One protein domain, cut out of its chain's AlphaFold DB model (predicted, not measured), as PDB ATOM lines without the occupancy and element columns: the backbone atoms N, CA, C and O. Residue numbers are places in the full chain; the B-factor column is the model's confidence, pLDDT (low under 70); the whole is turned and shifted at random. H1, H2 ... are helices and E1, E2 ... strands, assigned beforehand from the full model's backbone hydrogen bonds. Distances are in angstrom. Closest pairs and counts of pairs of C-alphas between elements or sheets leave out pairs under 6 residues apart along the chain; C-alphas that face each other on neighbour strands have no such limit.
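Overview. This is residues 822 to 893 of the 894 residues of the protein "Rieske domain-containing protein" of Leucosporidium creatinivorum (UniProt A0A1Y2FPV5). A meander of three antiparallel strands forms a sheet with one face bare; H1 and H2 cover the other face, and H3 packs on H1 away from the sheet. The link from E3 to H1 loops out past one end of the sheet. The printed part has 72 residues, with three named strands and three named helices that follow along the chain as E1 E2 E3 H1 H2 H3; the sheet order is E1 - E2 - E3, and the class is mixed, helices and strands. It is compact, with a radius of gyration of the C-alphas of 12.1 A and spans of 34 by 25 by 21 A.

Arrangement. E1, residues 825 to 831, and E2, residues 836 to 843, form a hairpin, with N 829 and O 838 2.8 A apart, within hydrogen-bond range. E2 and E3, residues 846 to 853, form another, with N 839 and O 851 2.8 A apart. E3 bends by 50 degrees at residue 849. H1, residues 864 to 873, is on the sheet over E3 at a height of 10.1 A, along the strands at 20 degrees on the local plane; its closest C-alphas to E3 are Leu 865 and Ile 850, 7.4 A. H2, residues 880 to 884, is on the same face, over E2 at a height of 8.2 A; C-alphas 842 and 880, the closest, are 6.3 A apart. H3, residues 889 to 892, is not on the sheet but touches H1, the closest C-alphas being His 867 and Met 890, 6.1 A. H1 and H2 are apart. Every O i to N i+4 pair is within hydrogen-bond range in H1 and H2; H3 is too short for one.

Along the chain. E1 begins at C-alpha 825 (186.999, -27.100, 294.528) and is 18.3 A long, E2 23.8 A and E3 21.2 A. H1 is 14.2 A long from C-alpha 864 (192.412, -9.949, 286.183), H2 6.2 A, and H3 5.1 A, ending at C-alpha 892 (202.107, -15.335, 283.401).

Size, cuts and confidence. The C-alphas of Ser 844 and Lys 857, the two farthest apart, are 35.2 A apart. The printed part has no cut and no long link. Mean pLDDT of the printed part is 85.5, with residues 855 to 861 and 892 to 893 under 70.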
ATOM      1  N   THR A 822     180.656 -27.232 286.023       77.94
ATOM      2  CA  THR A 822     180.714 -28.030 287.250       77.94
ATOM      3  C   THR A 822     182.103 -27.862 287.848       77.94
ATOM      4  O   THR A 822     183.093 -27.905 287.119       77.94
ATOM      5  N   TRP A 823     182.184 -27.674 289.160       88.62
ATOM      6  CA  TRP A 823     183.443 -27.620 289.897       88.62
ATOM      7  C   TRP A 823     183.361 -28.503 291.143       88.62
ATOM      8  O   TRP A 823     182.274 -28.826 291.626       88.62
ATOM      9  N   GLU A 824     184.519 -28.906 291.660       90.81
ATOM     10  CA  GLU A 824     184.643 -29.690 292.897       90.81
ATOM     11  C   GLU A 824     185.494 -28.994 293.966       90.81
ATOM     12  O   GLU A 824     185.464 -29.380 295.130       90.81
ATOM     13  N   THR A 825     186.225 -27.936 293.601       91.69
ATOM     14  CA  THR A 825     186.999 -27.100 294.528       91.69
ATOM     15  C   THR A 825     186.784 -25.624 294.206       91.69
ATOM     16  O   THR A 825     186.747 -25.241 293.037       91.69
ATOM     17  N   THR A 826     186.691 -24.790 295.242       93.25
ATOM     18  CA  THR A 826     186.686 -23.324 295.130       93.25
ATOM     19  C   THR A 826     187.822 -22.765 295.981       93.25
ATOM     20  O   THR A 826     187.944 -23.133 297.146       93.25
ATOM     21  N   ILE A 827     188.639 -21.863 295.432       93.00
ATOM     22  CA  ILE A 827     189.624 -21.089 296.205       93.00
ATOM     23  C   ILE A 827     189.214 -19.626 296.187       93.00
ATOM     24  O   ILE A 827     189.116 -19.036 295.116       93.00
ATOM     25  N   ILE A 828     189.016 -19.049 297.370       92.88
ATOM     26  CA  ILE A 828     188.632 -17.650 297.558       92.88
ATOM     27  C   ILE A 828     189.851 -16.885 298.081       92.88
ATOM     28  O   ILE A 828     190.481 -17.307 299.051       92.88
ATOM     29  N   LEU A 829     190.195 -15.775 297.430       90.50
ATOM     30  CA  LEU A 829     191.284 -14.872 297.804       90.50
ATOM     31  C   LEU A 829     190.711 -13.464 298.015       90.50
ATOM     32  O   LEU A 829     190.056 -12.938 297.119       90.50
ATOM     33  N   GLY A 830     190.969 -12.852 299.172       88.44
ATOM     34  CA  GLY A 830     190.429 -11.538 299.547       88.44
ATOM     35  C   GLY A 830     189.481 -11.611 300.748       88.44
ATOM     36  O   GLY A 830     189.557 -12.545 301.545       88.44
ATOM     37  N   SER A 831     188.608 -10.614 300.881       87.50
ATOM     38  CA  SER A 831     187.652 -10.454 301.983       87.50
ATOM     39  C   SER A 831     186.244 -10.887 301.562       87.50
ATOM     40  O   SER A 831     185.674 -10.348 300.615       87.50
ATOM     41  N   LEU A 832     185.671 -11.855 302.286       86.50
ATOM     42  CA  LEU A 832     184.275 -12.286 302.112       86.50
ATOM     43  C   LEU A 832     183.280 -11.376 302.841       86.50
ATOM     44  O   LEU A 832     182.128 -11.291 302.430       86.50
ATOM     45  N   ASP A 833     183.715 -10.708 303.905       82.50
ATOM     46  CA  ASP A 833     182.928  -9.774 304.715       82.50
ATOM     47  C   ASP A 833     182.645  -8.445 303.995       82.50
ATOM     48  O   ASP A 833     181.584  -7.864 304.202       82.50
ATOM     49  N   LYS A 834     183.544  -8.002 303.105       82.38
ATOM     50  CA  LYS A 834     183.362  -6.818 302.241       82.38
ATOM     51  C   LYS A 834     182.960  -7.151 300.801       82.38
ATOM     52  O   LYS A 834     182.818  -6.246 299.989       82.38
ATOM     53  N   LEU A 835     182.901  -8.441 300.452       86.19
ATOM     54  CA  LEU A 835     182.901  -8.913 299.060       86.19
ATOM     55  C   LEU A 835     184.032  -8.286 298.207       86.19
ATOM     56  O   LEU A 835     183.890  -8.095 297.011       86.19
ATOM     57  N   ALA A 836     185.199  -8.029 298.799       87.56
ATOM     58  CA  ALA A 836     186.395  -7.574 298.085       87.56
ATOM     59  C   ALA A 836     187.293  -8.790 297.796       87.56
ATOM     60  O   ALA A 836     188.275  -9.043 298.506       87.56
ATOM     61  N   CYS A 837     186.888  -9.634 296.838       89.81
ATOM     62  CA  CYS A 837     187.483 -10.963 296.662       89.81
ATOM     63  C   CYS A 837     187.353 -11.565 295.252       89.81
ATOM     64  O   CYS A 837     186.498 -11.199 294.446       89.81
ATOM     65  N   VAL A 838     188.202 -12.563 294.992       92.00
ATOM     66  CA  VAL A 838     188.216 -13.382 293.776       92.00
ATOM     67  C   VAL A 838     188.052 -14.849 294.160       92.00
ATOM     68  O   VAL A 838     188.817 -15.358 294.980       92.00
ATOM     69  N   ALA A 839     187.107 -15.548 293.533       93.38
ATOM     70  CA  ALA A 839     186.944 -16.992 293.663       93.38
ATOM     71  C   ALA A 839     187.303 -17.718 292.364       93.38
ATOM     72  O   ALA A 839     186.749 -17.438 291.304       93.38
ATOM     73  N   TYR A 840     188.211 -18.684 292.462       93.75
ATOM     74  CA  TYR A 840     188.604 -19.583 291.381       93.75
ATOM     75  C   TYR A 840     187.879 -20.917 291.554       93.75
ATOM     76  O   TYR A 840     188.039 -21.575 292.585       93.75
ATOM     77  N   TYR A 841     187.115 -21.332 290.545       93.62
ATOM     78  CA  TYR A 841     186.374 -22.594 290.545       93.62
ATOM     79  C   TYR A 841     187.115 -23.628 289.703       93.62
ATOM     80  O   TYR A 841     187.420 -23.379 288.532       93.62
ATOM     81  N   ALA A 842     187.396 -24.791 290.288       92.12
ATOM     82  CA  ALA A 842     188.208 -25.830 289.672       92.12
ATOM     83  C   ALA A 842     187.461 -27.158 289.528       92.12
ATOM     84  O   ALA A 842     186.811 -27.636 290.463       92.12
ATOM     85  N   GLN A 843     187.620 -27.781 288.362       89.62
ATOM     86  CA  GLN A 843     187.325 -29.192 288.150       89.62
ATOM     87  C   GLN A 843     188.664 -29.908 287.976       89.62
ATOM     88  O   GLN A 843     189.423 -29.633 287.042       89.62
ATOM     89  N   SER A 844     188.975 -30.800 288.911       88.44
ATOM     90  CA  SER A 844     190.290 -31.410 289.081       88.44
ATOM     91  C   SER A 844     191.380 -30.323 289.106       88.44
ATOM     92  O   SER A 844     191.203 -29.313 289.783       88.44
ATOM     93  N   ASN A 845     192.497 -30.469 288.386       90.94
ATOM     94  CA  ASN A 845     193.564 -29.455 288.404       90.94
ATOM     95  C   ASN A 845     193.316 -28.257 287.451       90.94
ATOM     96  O   ASN A 845     194.218 -27.446 287.241       90.94
ATOM     97  N   SER A 846     192.129 -28.129 286.845       90.50
ATOM     98  CA  SER A 846     191.813 -27.093 285.848       90.50
ATOM     99  C   SER A 846     190.821 -26.059 286.379       90.50
ATOM    100  O   SER A 846     189.739 -26.413 286.843       90.50
ATOM    101  N   ILE A 847     191.149 -24.768 286.249       92.06
ATOM    102  CA  ILE A 847     190.206 -23.675 286.528       92.06
ATOM    103  C   ILE A 847     189.184 -23.573 285.384       92.06
ATOM    104  O   ILE A 847     189.564 -23.389 284.227       92.06
ATOM    105  N   VAL A 848     187.895 -23.683 285.714       89.06
ATOM    106  CA  VAL A 848     186.763 -23.732 284.759       89.06
ATOM    107  C   VAL A 848     185.866 -22.491 284.792       89.06
ATOM    108  O   VAL A 848     185.092 -22.263 283.859       89.06
ATOM    109  N   SER A 849     185.966 -21.695 285.859       91.75
ATOM    110  CA  SER A 849     185.242 -20.436 286.067       91.75
ATOM    111  C   SER A 849     185.996 -19.557 287.075       91.75
ATOM    112  O   SER A 849     186.782 -20.071 287.880       91.75
ATOM    113  N   ILE A 850     185.761 -18.242 287.050       93.12
ATOM    114  CA  ILE A 850     186.258 -17.289 288.058       93.12
ATOM    115  C   ILE A 850     185.168 -16.256 288.369       93.12
ATOM    116  O   ILE A 850     184.590 -15.693 287.439       93.12
ATOM    117  N   ALA A 851     184.937 -15.960 289.648       92.00
ATOM    118  CA  ALA A 851     184.204 -14.777 290.100       92.00
ATOM    119  C   ALA A 851     185.183 -13.719 290.619       92.00
ATOM    120  O   ALA A 851     186.122 -14.054 291.339       92.00
ATOM    121  N   GLN A 852     184.932 -12.453 290.311       90.69
ATOM    122  CA  GLN A 852     185.523 -11.295 290.980       90.69
ATOM    123  C   GLN A 852     184.374 -10.414 291.470       90.69
ATOM    124  O   GLN A 852     183.474 -10.086 290.693       90.69
ATOM    125  N   PHE A 853     184.398 -10.062 292.751       87.56
ATOM    126  CA  PHE A 853     183.553  -9.015 293.313       87.56
ATOM    127  C   PHE A 853     184.394  -7.756 293.532       87.56
ATOM    128  O   PHE A 853     185.569  -7.846 293.903       87.56
ATOM    129  N   GLU A 854     183.789  -6.599 293.284       75.25
ATOM    130  CA  GLU A 854     184.399  -5.280 293.461       75.25
ATOM    131  C   GLU A 854     183.822  -4.618 294.729       75.25
ATOM    132  O   GLU A 854     182.609  -4.676 294.959       75.25
ATOM    133  N   ASP A 855     184.660  -3.965 295.547       65.06
ATOM    134  CA  ASP A 855     184.149  -3.074 296.598       65.06
ATOM    135  C   ASP A 855     183.552  -1.839 295.896       65.06
ATOM    136  O   ASP A 855     184.266  -1.163 295.151       65.06
ATOM    137  N   PRO A 856     182.267  -1.491 296.103       60.16
ATOM    138  CA  PRO A 856     181.627  -0.364 295.424       60.16
ATOM    139  C   PRO A 856     182.223   1.013 295.784       60.16
ATOM    140  O   PRO A 856     181.758   2.027 295.260       60.16
ATOM    141  N   LYS A 857     183.224   1.074 296.675       57.03
ATOM    142  CA  LYS A 857     184.014   2.270 297.010       57.03
ATOM    143  C   LYS A 857     185.458   2.212 296.493       57.03
ATOM    144  O   LYS A 857     186.089   3.263 296.418       57.03
ATOM    145  N   GLU A 858     185.973   1.033 296.136       55.12
ATOM    146  CA  GLU A 858     187.362   0.813 295.705       55.12
ATOM    147  C   GLU A 858     187.412  -0.076 294.443       55.12
ATOM    148  O   GLU A 858     187.517  -1.299 294.512       55.12
ATOM    149  N   ASP A 859     187.382   0.565 293.268       58.66
ATOM    150  CA  ASP A 859     187.771  -0.053 291.991       58.66
ATOM    151  C   ASP A 859     189.276  -0.364 292.032       58.66
ATOM    152  O   ASP A 859     190.109   0.539 291.922       58.66
ATOM    153  N   ASP A 860     189.628  -1.645 292.186       58.69
ATOM    154  CA  ASP A 860     191.019  -2.116 292.285       58.69
ATOM    155  C   ASP A 860     191.824  -1.949 290.978       58.69
ATOM    156  O   ASP A 860     193.023  -2.241 290.923       58.69
ATOM    157  N   GLY A 861     191.177  -1.477 289.905       64.00
ATOM    158  CA  GLY A 861     191.776  -1.246 288.597       64.00
ATOM    159  C   GLY A 861     192.062  -2.524 287.804       64.00
ATOM    160  O   GLY A 861     192.572  -2.436 286.683       64.00
ATOM    161  N   SER A 862     191.760  -3.704 288.348       75.75
ATOM    162  CA  SER A 862     192.429  -4.950 287.981       75.75
ATOM    163  C   SER A 862     191.950  -5.542 286.647       75.75
ATOM    164  O   SER A 862     190.771  -5.861 286.487       75.75
ATOM    165  N   PRO A 863     192.851  -5.792 285.676       81.00
ATOM    166  CA  PRO A 863     192.527  -6.494 284.430       81.00
ATOM    167  C   PRO A 863     192.443  -8.029 284.592       81.00
ATOM    168  O   PRO A 863     192.551  -8.768 283.609       81.00
ATOM    169  N   LEU A 864     192.269  -8.537 285.819       88.69
ATOM    170  CA  LEU A 864     192.412  -9.949 286.183       88.69
ATOM    171  C   LEU A 864     191.568 -10.912 285.337       88.69
ATOM    172  O   LEU A 864     192.123 -11.827 284.727       88.69
ATOM    173  N   LEU A 865     190.244 -10.726 285.270       90.19
ATOM    174  CA  LEU A 865     189.379 -11.631 284.499       90.19
ATOM    175  C   LEU A 865     189.700 -11.610 282.999       90.19
ATOM    176  O   LEU A 865     189.586 -12.638 282.333       90.19
ATOM    177  N   VAL A 866     190.155 -10.471 282.473       89.94
ATOM    178  CA  VAL A 866     190.551 -10.321 281.067       89.94
ATOM    179  C   VAL A 866     191.879 -11.032 280.786       89.94
ATOM    180  O   VAL A 866     191.970 -11.765 279.798       89.94
ATOM    181  N   HIS A 867     192.870 -10.930 281.681       90.19
ATOM    182  CA  HIS A 867     194.074 -11.767 281.615       90.19
ATOM    183  C   HIS A 867     193.725 -13.256 281.689       90.19
ATOM    184  O   HIS A 867     194.203 -14.032 280.864       90.19
ATOM    185  N   CYS A 868     192.872 -13.673 282.628       91.81
ATOM    186  CA  CYS A 868     192.469 -15.072 282.770       91.81
ATOM    187  C   CYS A 868     191.719 -15.593 281.533       91.81
ATOM    188  O   CYS A 868     192.012 -16.696 281.073       91.81
ATOM    189  N   LYS A 869     190.829 -14.793 280.929       91.19
ATOM    190  CA  LYS A 869     190.154 -15.127 279.664       91.19
ATOM    191  C   LYS A 869     191.151 -15.359 278.528       91.19
ATOM    192  O   LYS A 869     191.006 -16.308 277.758       91.19
ATOM    193  N   GLU A 870     192.176 -14.520 278.426       89.25
ATOM    194  CA  GLU A 870     193.207 -14.661 277.399       89.25
ATOM    195  C   GLU A 870     194.188 -15.806 277.683       89.25
ATOM    196  O   GLU A 870     194.597 -16.503 276.753       89.25
ATOM    197  N   LEU A 871     194.496 -16.097 278.950       90.38
ATOM    198  CA  LEU A 871     195.217 -17.314 279.330       90.38
ATOM    199  C   LEU A 871     194.404 -18.576 278.996       90.38
ATOM    200  O   LEU A 871     194.984 -19.539 278.493       90.38
ATOM    201  N   MET A 872     193.078 -18.575 279.192       89.69
ATOM    202  CA  MET A 872     192.188 -19.649 278.727       89.69
ATOM    203  C   MET A 872     192.216 -19.777 277.196       89.69
ATOM    204  O   MET A 872     192.425 -20.879 276.692       89.69
ATOM    205  N   ARG A 873     192.104 -18.668 276.444       87.62
ATOM    206  CA  ARG A 873     192.198 -18.665 274.965       87.62
ATOM    207  C   ARG A 873     193.509 -19.252 274.449       87.62
ATOM    208  O   ARG A 873     193.522 -19.916 273.418       87.62
ATOM    209  N   ARG A 874     194.604 -19.002 275.168       86.19
ATOM    210  CA  ARG A 874     195.968 -19.415 274.813       86.19
ATOM    211  C   ARG A 874     196.380 -20.770 275.404       86.19
ATOM    212  O   ARG A 874     197.540 -21.143 275.266       86.19
ATOM    213  N   GLY A 875     195.489 -21.483 276.104       88.62
ATOM    214  CA  GLY A 875     195.820 -22.744 276.788       88.62
ATOM    215  C   GLY A 875     196.861 -22.605 277.913       88.62
ATOM    216  O   GLY A 875     197.439 -23.597 278.343       88.62
ATOM    217  N   ARG A 876     197.114 -21.378 278.394       90.31
ATOM    218  CA  ARG A 876     198.114 -21.022 279.421       90.31
ATOM    219  C   ARG A 876     197.498 -20.743 280.800       90.31
ATOM    220  O   ARG A 876     198.210 -20.248 281.675       90.31
ATOM    221  N   MET A 877     196.209 -21.037 281.002       91.88
ATOM    222  CA  MET A 877     195.495 -20.804 282.269       91.88
ATOM    223  C   MET A 877     196.213 -21.438 283.472       91.88
ATOM    224  O   MET A 877     196.957 -22.411 283.328       91.88
ATOM    225  N   LEU A 878     196.031 -20.842 284.653       91.75
ATOM    226  CA  LEU A 878     196.537 -21.392 285.910       91.75
ATOM    227  C   LEU A 878     195.871 -22.739 286.219       91.75
ATOM    228  O   LEU A 878     194.689 -22.936 285.931       91.75
ATOM    229  N   THR A 879     196.628 -23.640 286.838       93.44
ATOM    230  CA  THR A 879     196.093 -24.853 287.469       93.44
ATOM    231  C   THR A 879     195.532 -24.559 288.867       93.44
ATOM    232  O   THR A 879     195.747 -23.479 289.424       93.44
ATOM    233  N   LEU A 880     194.835 -25.523 289.478       93.69
ATOM    234  CA  LEU A 880     194.420 -25.425 290.885       93.69
ATOM    235  C   LEU A 880     195.645 -25.275 291.810       93.69
ATOM    236  O   LEU A 880     195.633 -24.466 292.737       93.69
ATOM    237  N   GLU A 881     196.721 -26.007 291.525       93.81
ATOM    238  CA  GLU A 881     197.999 -25.923 292.247       93.81
ATOM    239  C   GLU A 881     198.687 -24.559 292.081       93.81
ATOM    240  O   GLU A 881     199.197 -24.008 293.057       93.81
ATOM    241  N   ASP A 882     198.658 -23.969 290.880       94.31
ATOM    242  CA  ASP A 882     199.176 -22.619 290.632       94.31
ATOM    243  C   ASP A 882     198.447 -21.566 291.491       94.31
ATOM    244  O   ASP A 882     199.089 -20.666 292.042       94.31
ATOM    245  N   VAL A 883     197.121 -21.688 291.630       92.69
ATOM    246  CA  VAL A 883     196.296 -20.790 292.458       92.69
ATOM    247  C   VAL A 883     196.540 -21.031 293.954       92.69
ATOM    248  O   VAL A 883     196.696 -20.061 294.697       92.69
ATOM    249  N   ARG A 884     196.671 -22.291 294.405       92.38
ATOM    250  CA  ARG A 884     197.088 -22.625 295.789       92.38
ATOM    251  C   ARG A 884     198.449 -22.011 296.131       92.38
ATOM    252  O   ARG A 884     198.606 -21.425 297.196       92.38
ATOM    253  N   ALA A 885     199.396 -22.055 295.194       92.88
ATOM    254  CA  ALA A 885     200.709 -21.415 295.296       92.88
ATOM    255  C   ALA A 885     200.684 -19.878 295.108       92.88
ATOM    256  O   ALA A 885     201.743 -19.262 294.984       92.88
ATOM    257  N   ARG A 886     199.499 -19.247 295.066       89.88
ATOM    258  CA  ARG A 886     199.279 -17.797 294.893       89.88
ATOM    259  C   ARG A 886     199.999 -17.189 293.676       89.88
ATOM    260  O   ARG A 886     200.376 -16.015 293.694       89.88
ATOM    261  N   LYS A 887     200.191 -17.957 292.596       90.00
ATOM    262  CA  LYS A 887     200.820 -17.445 291.369       90.00
ATOM    263  C   LYS A 887     199.903 -16.413 290.712       90.00
ATOM    264  O   LYS A 887     198.758 -16.701 290.386       90.00
ATOM    265  N   ASN A 888     200.420 -15.207 290.492       85.69
ATOM    266  CA  ASN A 888     199.662 -14.125 289.871       85.69
ATOM    267  C   ASN A 888     199.501 -14.386 288.351       85.69
ATOM    268  O   ASN A 888     200.518 -14.435 287.650       85.69
ATOM    269  N   PRO A 889     198.270 -14.519 287.811       85.19
ATOM    270  CA  PRO A 889     198.051 -14.805 286.390       85.19
ATOM    271  C   PRO A 889     198.537 -13.676 285.471       85.19
ATOM    272  O   PRO A 889     199.006 -13.950 284.370       85.19
ATOM    273  N   MET A 890     198.515 -12.422 285.929       83.06
ATOM    274  CA  MET A 890     198.980 -11.264 285.155       83.06
ATOM    275  C   MET A 890     200.494 -11.344 284.891       83.06
ATOM    276  O   MET A 890     200.959 -10.992 283.811       83.06
ATOM    277  N   LYS A 891     201.270 -11.929 285.821       78.81
ATOM    278  CA  LYS A 891     202.711 -12.205 285.633       78.81
ATOM    279  C   LYS A 891     203.010 -13.382 284.692       78.81
ATOM    280  O   LYS A 891     204.146 -13.521 284.263       78.81
ATOM    281  N   ARG A 892     202.016 -14.220 284.371       65.44
ATOM    282  CA  ARG A 892     202.107 -15.335 283.401       65.44
ATOM    283  C   ARG A 892     201.647 -14.914 282.001       65.44
ATOM    284  O   ARG A 892     201.513 -15.769 281.127       65.44
ATOM    285  N   PHE A 893     201.318 -13.637 281.813       57.38
ATOM    286  CA  PHE A 893     200.888 -13.089 280.532       57.38
ATOM    287  C   PHE A 893     202.062 -12.589 279.679       57.38
ATOM    288  O   PHE A 893     202.039 -12.736 278.455       57.38
TER     289      PHE A 893